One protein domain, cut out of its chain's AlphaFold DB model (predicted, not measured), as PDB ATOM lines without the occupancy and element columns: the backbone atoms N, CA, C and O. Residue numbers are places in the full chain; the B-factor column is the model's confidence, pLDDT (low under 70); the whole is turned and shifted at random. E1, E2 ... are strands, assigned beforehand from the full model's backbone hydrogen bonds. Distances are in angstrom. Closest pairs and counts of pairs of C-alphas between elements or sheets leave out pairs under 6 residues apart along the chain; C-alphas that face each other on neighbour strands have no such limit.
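Overview. This is residues 379 to 463 of the 464 residues of an uncharacterized protein of Monoraphidium neglectum (UniProt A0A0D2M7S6). Eight short strands stand side by side like the steps of a spiral stair, making one narrow, strongly twisted sheet that runs from E1 at one end to E8 at the other. From E8 an unnamed tail, residues 443 to 463, runs back along the length of this stair to the E1 end. The printed part has 85 residues with no named helix and eight named strands, and the sheet's order, E1 E2 E3 E4 E5 E6 E7 E8, is that of the chain, antiparallel throughout. The class is all strand, and the whole is compact, with a radius of gyration of the C-alphas of 13.2 A, yet elongated, spanning 38 by 24 by 23 A.

Along the chain. E1, residues 379 to 382, begins with C-alpha 379 at (-4.291, 56.387, -5.565) and is 10.3 A long from first to last C-alpha. E2, residues 385 to 390, measures 16.1 A, and E3, residues 393 to 398, 16.5 A. E4, residues 401 to 406, begins with C-alpha 401 at (-9.537, 45.622, -16.507) and measures 16.3 A. E5, residues 409 to 414, measures 16.0 A, E6, residues 419 to 424, 16.5 A, and E7, residues 427 to 431, 12.9 A. E8, residues 439 to 442, measures 10.0 A and ends with C-alpha 442 at (1.049, 30.062, -24.738).

Arrangement. The eight strands form a meander, each strand the antiparallel neighbour of the one before. E1, an edge strand, forms a hairpin with E2 at 140 degrees between directions; N 380 and O 387 are 2.8 A apart, within hydrogen-bond range. E2 and E3 stand at 144 degrees, with N 395 and O 388 at 2.7 A. E3 and E4 stand at 155 degrees, with N 403 and O 396 at 2.7 A. E4 and E5 stand at 145 degrees, with N 411 and O 404 at 2.8 A. E5 and E6 stand at 132 degrees, with N 412 and O 421 at 2.8 A. The pairing of E6 is staggered: it pairs with E5 over residues 419 to 422 and with E7 over residues 422 to 424, where N 429 and O 422 are 2.8 A apart. E8, the other edge strand, stands at 156 degrees to E7, with N 430 and O 440 at 2.9 A. E1 and E8 are apart. From edge to edge the strands' lines turn by 124 degrees.

Size, cuts and confidence. The two C-alphas farthest apart, those of Pro 445 and Leu 462, are 39.7 A apart, while the first and last printed C-alphas, 379 and 463, are 6.4 A apart. The printed part has no cut. The links are tight except that from E7 to E8, which is short, with 7 residues. Mean pLDDT of the printed part is 74.2; residues 434 to 437 and 444 to 463 are under 70.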
ATOM      1  N   TRP A 379      -4.020  56.077  -4.165       88.56
ATOM      2  CA  TRP A 379      -4.291  56.387  -5.565       88.56
ATOM      3  C   TRP A 379      -3.517  57.631  -6.028       88.56
ATOM      4  O   TRP A 379      -3.415  58.631  -5.317       88.56
ATOM      5  N   TYR A 380      -3.000  57.585  -7.252       87.56
ATOM      6  CA  TYR A 380      -2.215  58.640  -7.895       87.56
ATOM      7  C   TYR A 380      -2.752  58.900  -9.299       87.56
ATOM      8  O   TYR A 380      -3.175  57.968  -9.978       87.56
ATOM      9  N   GLN A 381      -2.703  60.150  -9.767       79.56
ATOM     10  CA  GLN A 381      -3.150  60.498 -11.120       79.56
ATOM     11  C   GLN A 381      -1.983  60.933 -12.012       79.56
ATOM     12  O   GLN A 381      -1.267  61.876 -11.677       79.56
ATOM     13  N   LEU A 382      -1.836  60.306 -13.182       75.62
ATOM     14  CA  LEU A 382      -0.872  60.699 -14.215       75.62
ATOM     15  C   LEU A 382      -1.584  60.818 -15.562       75.62
ATOM     16  O   LEU A 382      -2.211  59.866 -16.009       75.62
ATOM     17  N   GLY A 383      -1.509  61.980 -16.216       74.81
ATOM     18  CA  GLY A 383      -2.075  62.151 -17.564       74.81
ATOM     19  C   GLY A 383      -3.579  61.845 -17.671       74.81
ATOM     20  O   GLY A 383      -4.025  61.360 -18.702       74.81
ATOM     21  N   GLY A 384      -4.351  62.076 -16.601       75.44
ATOM     22  CA  GLY A 384      -5.787  61.756 -16.542       75.44
ATOM     23  C   GLY A 384      -6.108  60.300 -16.188       75.44
ATOM     24  O   GLY A 384      -7.277  59.935 -16.116       75.44
ATOM     25  N   VAL A 385      -5.088  59.487 -15.923       78.88
ATOM     26  CA  VAL A 385      -5.198  58.066 -15.602       78.88
ATOM     27  C   VAL A 385      -4.945  57.841 -14.109       78.88
ATOM     28  O   VAL A 385      -3.996  58.400 -13.558       78.88
ATOM     29  N   SER A 386      -5.790  57.041 -13.451       83.56
ATOM     30  CA  SER A 386      -5.670  56.714 -12.022       83.56
ATOM     31  C   SER A 386      -4.893  55.415 -11.809       83.56
ATOM     32  O   SER A 386      -5.236  54.378 -12.374       83.56
ATOM     33  N   TYR A 387      -3.880  55.468 -10.951       89.56
ATOM     34  CA  TYR A 387      -3.021  54.351 -10.575       89.56
ATOM     35  C   TYR A 387      -3.139  54.090  -9.077       89.56
ATOM     36  O   TYR A 387      -3.131  55.034  -8.295       89.56
ATOM     37  N   LEU A 388      -3.191  52.831  -8.669       92.31
ATOM     38  CA  LEU A 388      -3.133  52.409  -7.274       92.31
ATOM     39  C   LEU A 388      -1.722  51.890  -6.991       92.31
ATOM     40  O   LEU A 388      -1.264  50.972  -7.662       92.31
ATOM     41  N   TYR A 389      -1.022  52.459  -6.014       90.69
ATOM     42  CA  TYR A 389       0.235  51.882  -5.538       90.69
ATOM     43  C   TYR A 389      -0.072  50.934  -4.384       90.69
ATOM     44  O   TYR A 389      -0.543  51.378  -3.337       90.69
ATOM     45  N   GLN A 390       0.152  49.638  -4.564       91.25
ATOM     46  CA  GLN A 390      -0.141  48.614  -3.565       91.25
ATOM     47  C   GLN A 390       0.966  47.561  -3.577       91.25
ATOM     48  O   GLN A 390       1.470  47.210  -4.634       91.25
ATOM     49  N   ASP A 391       1.379  47.101  -2.394       89.75
ATOM     50  CA  ASP A 391       2.409  46.068  -2.222       89.75
ATOM     51  C   ASP A 391       3.713  46.347  -2.999       89.75
ATOM     52  O   ASP A 391       4.353  45.447  -3.533       89.75
ATOM     53  N   ASN A 392       4.131  47.622  -3.038       85.75
ATOM     54  CA  ASN A 392       5.269  48.122  -3.823       85.75
ATOM     55  C   ASN A 392       5.153  47.958  -5.347       85.75
ATOM     56  O   ASN A 392       6.155  48.010  -6.064       85.75
ATOM     57  N   GLN A 393       3.936  47.800  -5.853       88.81
ATOM     58  CA  GLN A 393       3.645  47.672  -7.268       88.81
ATOM     59  C   GLN A 393       2.618  48.710  -7.720       88.81
ATOM     60  O   GLN A 393       1.806  49.223  -6.947       88.81
ATOM     61  N   TRP A 394       2.679  49.058  -9.002       89.81
ATOM     62  CA  TRP A 394       1.748  49.998  -9.610       89.81
ATOM     63  C   TRP A 394       0.623  49.234 -10.291       89.81
ATOM     64  O   TRP A 394       0.861  48.473 -11.221       89.81
ATOM     65  N   HIS A 395      -0.605  49.484  -9.869       90.38
ATOM     66  CA  HIS A 395      -1.808  48.963 -10.492       90.38
ATOM     67  C   HIS A 395      -2.511  50.074 -11.266       90.38
ATOM     68  O   HIS A 395      -2.505  51.236 -10.866       90.38
ATOM     69  N   TYR A 396      -3.137  49.723 -12.377       90.44
ATOM     70  CA  TYR A 396      -3.890  50.631 -13.228       90.44
ATOM     71  C   TYR A 396      -5.201  49.957 -13.635       90.44
ATOM     72  O   TYR A 396      -5.183  48.816 -14.083       90.44
ATOM     73  N   LEU A 397      -6.334  50.643 -13.486       84.00
ATOM     74  CA  LEU A 397      -7.641  50.158 -13.930       84.00
ATOM     75  C   LEU A 397      -8.070  50.896 -15.205       84.00
ATOM     76  O   LEU A 397      -8.226  52.117 -15.188       84.00
ATOM     77  N   LYS A 398      -8.301  50.157 -16.295       82.38
ATOM     78  CA  LYS A 398      -8.836  50.690 -17.556       82.38
ATOM     79  C   LYS A 398      -9.912  49.774 -18.106       82.38
ATOM     80  O   LYS A 398      -9.668  48.579 -18.213       82.38
ATOM     81  N   ASP A 399     -11.052  50.328 -18.512       84.50
ATOM     82  CA  ASP A 399     -12.134  49.566 -19.153       84.50
ATOM     83  C   ASP A 399     -12.550  48.321 -18.334       84.50
ATOM     84  O   ASP A 399     -12.707  47.231 -18.882       84.50
ATOM     85  N   ASP A 400     -12.661  48.481 -17.007       83.06
ATOM     86  CA  ASP A 400     -12.915  47.422 -16.010       83.06
ATOM     87  C   ASP A 400     -11.843  46.316 -15.925       83.06
ATOM     88  O   ASP A 400     -12.052  45.285 -15.284       83.06
ATOM     89  N   GLN A 401     -10.669  46.540 -16.520       84.44
ATOM     90  CA  GLN A 401      -9.537  45.622 -16.507       84.44
ATOM     91  C   GLN A 401      -8.374  46.166 -15.676       84.44
ATOM     92  O   GLN A 401      -7.910  47.291 -15.880       84.44
ATOM     93  N   TRP A 402      -7.877  45.345 -14.753       87.50
ATOM     94  CA  TRP A 402      -6.695  45.671 -13.961       87.50
ATOM     95  C   TRP A 402      -5.411  45.340 -14.715       87.50
ATOM     96  O   TRP A 402      -5.284  44.285 -15.338       87.50
ATOM     97  N   TYR A 403      -4.444  46.236 -14.596       88.06
ATOM     98  CA  TYR A 403      -3.089  46.091 -15.086       88.06
ATOM     99  C   TYR A 403      -2.115  46.281 -13.929       88.06
ATOM    100  O   TYR A 403      -2.330  47.137 -13.076       88.06
ATOM    101  N   LEU A 404      -1.047  45.497 -13.906       90.50
ATOM    102  CA  LEU A 404       0.030  45.547 -12.928       90.50
ATOM    103  C   LEU A 404       1.317  45.930 -13.649       90.50
ATOM    104  O   LEU A 404       1.654  45.311 -14.651       90.50
ATOM    105  N   PHE A 405       2.051  46.912 -13.149       84.06
ATOM    106  CA  PHE A 405       3.395  47.221 -13.608       84.06
ATOM    107  C   PHE A 405       4.408  46.657 -12.619       84.06
ATOM    108  O   PHE A 405       4.555  47.158 -11.502       84.06
ATOM    109  N   SER A 406       5.104  45.610 -13.050       83.00
ATOM    110  CA  SER A 406       6.169  44.941 -12.304       83.00
ATOM    111  C   SER A 406       7.345  44.705 -13.244       83.00
ATOM    112  O   SER A 406       7.141  44.514 -14.436       83.00
ATOM    113  N   GLU A 407       8.579  44.767 -12.742       81.88
ATOM    114  CA  GLU A 407       9.785  44.458 -13.535       81.88
ATOM    115  C   GLU A 407       9.851  45.173 -14.904       81.88
ATOM    116  O   GLU A 407      10.323  44.629 -15.896       81.88
ATOM    117  N   ASN A 408       9.369  46.420 -14.959       77.25
ATOM    118  CA  ASN A 408       9.258  47.251 -16.168       77.25
ATOM    119  C   ASN A 408       8.266  46.770 -17.244       77.25
ATOM    120  O   ASN A 408       8.264  47.309 -18.351       77.25
ATOM    121  N   ASN A 409       7.387  45.826 -16.918       79.25
ATOM    122  CA  ASN A 409       6.377  45.287 -17.816       79.25
ATOM    123  C   ASN A 409       4.968  45.500 -17.265       79.25
ATOM    124  O   ASN A 409       4.738  45.454 -16.058       79.25
ATOM    125  N   TRP A 410       4.014  45.714 -18.171       81.50
ATOM    126  CA  TRP A 410       2.594  45.741 -17.837       81.50
ATOM    127  C   TRP A 410       1.990  44.349 -18.021       81.50
ATOM    128  O   TRP A 410       2.027  43.782 -19.113       81.50
ATOM    129  N   TYR A 411       1.398  43.830 -16.955       85.50
ATOM    130  CA  TYR A 411       0.651  42.584 -16.926       85.50
ATOM    131  C   TYR A 411      -0.836  42.907 -16.860       85.50
ATOM    132  O   TYR A 411      -1.233  43.796 -16.115       85.50
ATOM    133  N   TYR A 412      -1.675  42.192 -17.599       88.75
ATOM    134  CA  TYR A 412      -3.127  42.296 -17.477       88.75
ATOM    135  C   TYR A 412      -3.640  41.218 -16.515       88.75
ATOM    136  O   TYR A 412      -3.198  40.075 -16.581       88.75
ATOM    137  N   TYR A 413      -4.579  41.559 -15.642       87.00
ATOM    138  CA  TYR A 413      -5.237  40.608 -14.751       87.00
ATOM    139  C   TYR A 413      -6.422  39.928 -15.444       87.00
ATOM    140  O   TYR A 413      -7.344  40.618 -15.881       87.00
ATOM    141  N   GLU A 414      -6.449  38.594 -15.511       86.44
ATOM    142  CA  GLU A 414      -7.637  37.846 -15.934       86.44
ATOM    143  C   GLU A 414      -8.447  37.388 -14.717       86.44
ATOM    144  O   GLU A 414      -8.036  36.455 -14.023       86.44
ATOM    145  N   PRO A 415      -9.646  37.951 -14.478       82.50
ATOM    146  CA  PRO A 415     -10.427  37.613 -13.290       82.50
ATOM    147  C   PRO A 415     -10.832  36.138 -13.220       82.50
ATOM    148  O   PRO A 415     -10.950  35.580 -12.137       82.50
ATOM    149  N   LYS A 416     -11.041  35.488 -14.376       81.69
ATOM    150  CA  LYS A 416     -11.465  34.079 -14.441       81.69
ATOM    151  C   LYS A 416     -10.368  33.110 -14.016       81.69
ATOM    152  O   LYS A 416     -10.671  32.095 -13.400       81.69
ATOM    153  N   ALA A 417      -9.125  33.420 -14.369       80.69
ATOM    154  CA  ALA A 417      -7.960  32.624 -14.003       80.69
ATOM    155  C   ALA A 417      -7.300  33.119 -12.705       80.69
ATOM    156  O   ALA A 417      -6.387  32.473 -12.203       80.69
ATOM    157  N   ALA A 418      -7.758  34.260 -12.177       85.62
ATOM    158  CA  ALA A 418      -7.192  34.950 -11.025       85.62
ATOM    159  C   ALA A 418      -5.668  35.161 -11.133       85.62
ATOM    160  O   ALA A 418      -4.960  35.098 -10.130       85.62
ATOM    161  N   THR A 419      -5.161  35.419 -12.344       83.56
ATOM    162  CA  THR A 419      -3.722  35.555 -12.609       83.56
ATOM    163  C   THR A 419      -3.404  36.711 -13.557       83.56
ATOM    164  O   THR A 419      -4.287  37.248 -14.230       83.56
ATOM    165  N   TYR A 420      -2.136  37.117 -13.567       82.12
ATOM    166  CA  TYR A 420      -1.600  38.210 -14.369       82.12
ATOM    167  C   TYR A 420      -0.852  37.668 -15.591       82.12
ATOM    168  O   TYR A 420      -0.033  36.763 -15.474       82.12
ATOM    169  N   TYR A 421      -1.101  38.255 -16.758       82.81
ATOM    170  CA  TYR A 421      -0.521  37.849 -18.034       82.81
ATOM    171  C   TYR A 421       0.282  38.989 -18.643       82.81
ATOM    172  O   TYR A 421      -0.226  40.101 -18.787       82.81
ATOM    173  N   TYR A 422       1.502  38.701 -19.079       82.94
ATOM    174  CA  TYR A 422       2.295  39.616 -19.895       82.94
ATOM    175  C   TYR A 422       2.096  39.289 -21.379       82.94
ATOM    176  O   TYR A 422       2.134  38.124 -21.760       82.94
ATOM    177  N   TYR A 423       1.862  40.298 -22.221       77.94
ATOM    178  CA  TYR A 423       1.695  40.109 -23.667       77.94
ATOM    179  C   TYR A 423       2.900  40.667 -24.416       77.94
ATOM    180  O   TYR A 423       3.196  41.858 -24.323       77.94
ATOM    181  N   SER A 424       3.566  39.819 -25.195       77.88
ATOM    182  CA  SER A 424       4.688  40.215 -26.043       77.88
ATOM    183  C   SER A 424       4.753  39.330 -27.281       77.88
ATOM    184  O   SER A 424       4.502  38.129 -27.207       77.88
ATOM    185  N   ASN A 425       5.055  39.929 -28.434       79.19
ATOM    186  CA  ASN A 425       5.220  39.231 -29.714       79.19
ATOM    187  C   ASN A 425       4.062  38.280 -30.086       79.19
ATOM    188  O   ASN A 425       4.286  37.213 -30.653       79.19
ATOM    189  N   GLY A 426       2.815  38.646 -29.767       71.38
ATOM    190  CA  GLY A 426       1.646  37.822 -30.098       71.38
ATOM    191  C   GLY A 426       1.362  36.675 -29.127       71.38
ATOM    192  O   GLY A 426       0.360  35.986 -29.301       71.38
ATOM    193  N   MET A 427       2.194  36.484 -28.103       74.81
ATOM    194  CA  MET A 427       2.040  35.426 -27.110       74.81
ATOM    195  C   MET A 427       1.782  35.996 -25.718       74.81
ATOM    196  O   MET A 427       2.188  37.115 -25.390       74.81
ATOM    197  N   TYR A 428       1.111  35.196 -24.892       77.81
ATOM    198  CA  TYR A 428       0.908  35.496 -23.484       77.81
ATOM    199  C   TYR A 428       1.902  34.690 -22.653       77.81
ATOM    200  O   TYR A 428       2.073  33.490 -22.864       77.81
ATOM    201  N   TYR A 429       2.548  35.365 -21.714       80.50
ATOM    202  CA  TYR A 429       3.391  34.777 -20.689       80.50
ATOM    203  C   TYR A 429       2.624  34.763 -19.369       80.50
ATOM    204  O   TYR A 429       2.175  35.813 -18.898       80.50
ATOM    205  N   VAL A 430       2.462  33.573 -18.794       80.19
ATOM    206  CA  VAL A 430       1.960  33.372 -17.431       80.19
ATOM    207  C   VAL A 430       3.155  33.092 -16.541       80.19
ATOM    208  O   VAL A 430       3.818  32.077 -16.768       80.19
ATOM    209  N   PRO A 431       3.445  33.941 -15.548       70.81
ATOM    210  CA  PRO A 431       4.448  33.612 -14.555       70.81
ATOM    211  C   PRO A 431       3.908  32.497 -13.643       70.81
ATOM    212  O   PRO A 431       2.716  32.464 -13.327       70.81
ATOM    213  N   ASP A 432       4.776  31.582 -13.205       72.62
ATOM    214  CA  ASP A 432       4.384  30.434 -12.365       72.62
ATOM    215  C   ASP A 432       3.788  30.884 -11.017       72.62
ATOM    216  O   ASP A 432       2.956  30.205 -10.416       72.62
ATOM    217  N   THR A 433       4.199  32.067 -10.556       70.44
ATOM    218  CA  THR A 433       3.611  32.818  -9.441       70.44
ATOM    219  C   THR A 433       3.660  34.317  -9.766       70.44
ATOM    220  O   THR A 433       4.475  34.714 -10.595       70.44
ATOM    221  N   PRO A 434       2.873  35.192  -9.112       60.25
ATOM    222  CA  PRO A 434       2.867  36.636  -9.402       60.25
ATOM    223  C   PRO A 434       4.229  37.344  -9.286       60.25
ATOM    224  O   PRO A 434       4.390  38.444  -9.806       60.25
ATOM    225  N   THR A 435       5.195  36.729  -8.601       61.88
ATOM    226  CA  THR A 435       6.559  37.239  -8.404       61.88
ATOM    227  C   THR A 435       7.632  36.314  -8.992       61.88
ATOM    228  O   THR A 435       8.810  36.488  -8.689       61.88
ATOM    229  N   ALA A 436       7.256  35.278  -9.751       69.12
ATOM    230  CA  ALA A 436       8.222  34.359 -10.349       69.12
ATOM    231  C   ALA A 436       8.884  34.983 -11.578       69.12
ATOM    232  O   ALA A 436       8.217  35.543 -12.445       69.12
ATOM    233  N   THR A 437      10.194  34.770 -11.694       67.25
ATOM    234  CA  THR A 437      10.969  35.046 -12.911       67.25
ATOM    235  C   THR A 437      10.845  33.923 -13.953       67.25
ATOM    236  O   THR A 437      11.436  34.008 -15.030       67.25
ATOM    237  N   THR A 438      10.134  32.836 -13.628       70.50
ATOM    238  CA  THR A 438       9.852  31.686 -14.501       70.50
ATOM    239  C   THR A 438       8.361  31.600 -14.817       70.50
ATOM    240  O   THR A 438       7.518  32.086 -14.060       70.50
ATOM    241  N   GLY A 439       8.040  31.027 -15.977       81.94
ATOM    242  CA  GLY A 439       6.675  30.976 -16.476       81.94
ATOM    243  C   GLY A 439       6.559  30.307 -17.837       81.94
ATOM    244  O   GLY A 439       7.553  29.898 -18.448       81.94
ATOM    245  N   HIS A 440       5.330  30.234 -18.331       84.75
ATOM    246  CA  HIS A 440       4.984  29.536 -19.561       84.75
ATOM    247  C   HIS A 440       4.421  30.492 -20.613       84.75
ATOM    248  O   HIS A 440       3.577  31.342 -20.327       84.75
ATOM    249  N   TRP A 441       4.871  30.313 -21.856       83.31
ATOM    250  CA  TRP A 441       4.328  30.992 -23.028       83.31
ATOM    251  C   TRP A 441       3.246  30.140 -23.676       83.31
ATOM    252  O   TRP A 441       3.421  28.935 -23.854       83.31
ATOM    253  N   PHE A 442       2.140  30.760 -24.068       76.81
ATOM    254  CA  PHE A 442       1.049  30.062 -24.738       76.81
ATOM    255  C   PHE A 442       0.309  30.996 -25.696       76.81
ATOM    256  O   PHE A 442       0.209  32.213 -25.506       76.81
ATOM    257  N   ASN A 443      -0.215  30.387 -26.757       73.69
ATOM    258  CA  ASN A 443      -1.077  31.048 -27.722       73.69
ATOM    259  C   ASN A 443      -2.509  30.986 -27.202       73.69
ATOM    260  O   ASN A 443      -3.106  29.910 -27.154       73.69
ATOM    261  N   VAL A 444      -3.079  32.130 -26.823       59.53
ATOM    262  CA  VAL A 444      -4.504  32.187 -26.484       59.53
ATOM    263  C   VAL A 444      -5.304  32.412 -27.761       59.53
ATOM    264  O   VAL A 444      -4.999  33.343 -28.511       59.53
ATOM    265  N   PRO A 445      -6.367  31.633 -28.013       45.81
ATOM    266  CA  PRO A 445      -7.341  31.980 -29.030       45.81
ATOM    267  C   PRO A 445      -8.130  33.209 -28.546       45.81
ATOM    268  O   PRO A 445      -9.162  33.086 -27.904       45.81
ATOM    269  N   LYS A 446      -7.590  34.399 -28.844       52.66
ATOM    270  CA  LYS A 446      -8.136  35.748 -28.601       52.66
ATOM    271  C   LYS A 446      -8.659  36.040 -27.182       52.66
ATOM    272  O   LYS A 446      -9.818  35.773 -26.869       52.66
ATOM    273  N   PRO A 447      -7.937  36.922 -26.481       51.09
ATOM    274  CA  PRO A 447      -8.539  38.093 -25.871       51.09
ATOM    275  C   PRO A 447      -7.984  39.378 -26.496       51.09
ATOM    276  O   PRO A 447      -7.038  39.375 -27.282       51.09
ATOM    277  N   ARG A 448      -8.665  40.488 -26.200       54.31
ATOM    278  CA  ARG A 448      -8.390  41.830 -26.725       54.31
ATOM    279  C   ARG A 448      -6.913  42.185 -26.533       54.31
ATOM    280  O   ARG A 448      -6.389  42.043 -25.430       54.31
ATOM    281  N   THR A 449      -6.273  42.667 -27.597       53.81
ATOM    282  CA  THR A 449      -4.940  43.273 -27.530       53.81
ATOM    283  C   THR A 449      -4.943  44.300 -26.395       53.81
ATOM    284  O   THR A 449      -5.852  45.140 -26.371       53.81
ATOM    285  N   PRO A 450      -4.007  44.230 -25.432       50.12
ATOM    286  CA  PRO A 450      -3.956  45.226 -24.378       50.12
ATOM    287  C   PRO A 450      -3.797  46.617 -25.012       50.12
ATOM    288  O   PRO A 450      -3.099  46.760 -26.022       50.12
ATOM    289  N   PRO A 451      -4.471  47.644 -24.474       53.16
ATOM    290  CA  PRO A 451      -4.303  49.005 -24.953       53.16
ATOM    291  C   PRO A 451      -2.838  49.415 -24.798       53.16
ATOM    292  O   PRO A 451      -2.175  48.974 -23.859       53.16
ATOM    293  N   ALA A 452      -2.350  50.272 -25.699       54.16
ATOM    294  CA  ALA A 452      -1.004  50.828 -25.600       54.16
ATOM    295  C   ALA A 452      -0.789  51.380 -24.184       54.16
ATOM    296  O   ALA A 452      -1.525  52.269 -23.736       54.16
ATOM    297  N   ALA A 453       0.156  50.787 -23.458       52.47
ATOM    298  CA  ALA A 453       0.431  51.192 -22.096       52.47
ATOM    299  C   ALA A 453       1.049  52.599 -22.105       52.47
ATOM    300  O   ALA A 453       1.882  52.892 -22.966       52.47
ATOM    301  N   PRO A 454       0.674  53.479 -21.164       54.31
ATOM    302  CA  PRO A 454       1.373  54.740 -20.987       54.31
ATOM    303  C   PRO A 454       2.847  54.454 -20.673       54.31
ATOM    304  O   PRO A 454       3.177  53.706 -19.751       54.31
ATOM    305  N   THR A 455       3.740  55.020 -21.479       50.06
ATOM    306  CA  THR A 455       5.186  54.854 -21.342       50.06
ATOM    307  C   THR A 455       5.699  55.792 -20.250       50.06
ATOM    308  O   THR A 455       5.900  56.978 -20.497       50.06
ATOM    309  N   GLY A 456       5.879  55.286 -19.027       54.00
ATOM    310  CA  GLY A 456       6.517  56.035 -17.939       54.00
ATOM    311  C   GLY A 456       6.086  55.602 -16.536       54.00
ATOM    312  O   GLY A 456       5.006  55.049 -16.343       54.00
ATOM    313  N   ARG A 457       6.937  55.874 -15.535       50.62
ATOM    314  CA  ARG A 457       6.564  55.757 -14.115       50.62
ATOM    315  C   ARG A 457       5.634  56.919 -13.730       50.62
ATOM    316  O   ARG A 457       5.917  58.050 -14.134       50.62
ATOM    317  N   PRO A 458       4.573  56.696 -12.933       50.56
ATOM    318  CA  PRO A 458       3.719  57.780 -12.459       50.56
ATOM    319  C   PRO A 458       4.499  58.801 -11.632       50.56
ATOM    320  O   PRO A 458       5.298  58.441 -10.771       50.56
ATOM    321  N   SER A 459       4.271  60.086 -11.902       53.44
ATOM    322  CA  SER A 459       4.753  61.202 -11.087       53.44
ATOM    323  C   SER A 459       3.699  61.611 -10.050       53.44
ATOM    324  O   SER A 459       2.500  61.394 -10.229       53.44
ATOM    325  N   ARG A 460       4.151  62.163  -8.918       45.75
ATOM    326  CA  ARG A 460       3.316  62.439  -7.741       45.75
ATOM    327  C   ARG A 460       2.326  63.582  -8.002       45.75
ATOM    328  O   ARG A 460       2.652  64.745  -7.782       45.75
ATOM    329  N   ARG A 461       1.083  63.242  -8.345       44.28
ATOM    330  CA  ARG A 461      -0.100  64.057  -8.032       44.28
ATOM    331  C   ARG A 461      -1.008  63.227  -7.127       44.28
ATOM    332  O   ARG A 461      -1.643  62.281  -7.587       44.28
ATOM    333  N   LEU A 462      -0.983  63.541  -5.829       41.09
ATOM    334  CA  LEU A 462      -1.893  62.954  -4.843       41.09
ATOM    335  C   LEU A 462      -3.320  63.382  -5.197       41.09
ATOM    336  O   LEU A 462      -3.580  64.576  -5.353       41.09
ATOM    337  N   LEU A 463      -4.209  62.405  -5.351       45.12
ATOM    338  CA  LEU A 463      -5.645  62.646  -5.337       45.12
ATOM    339  C   LEU A 463      -6.060  62.721  -3.864       45.12
ATOM    340  O   LEU A 463      -5.716  61.824  -3.097       45.12
TER     341      LEU A 463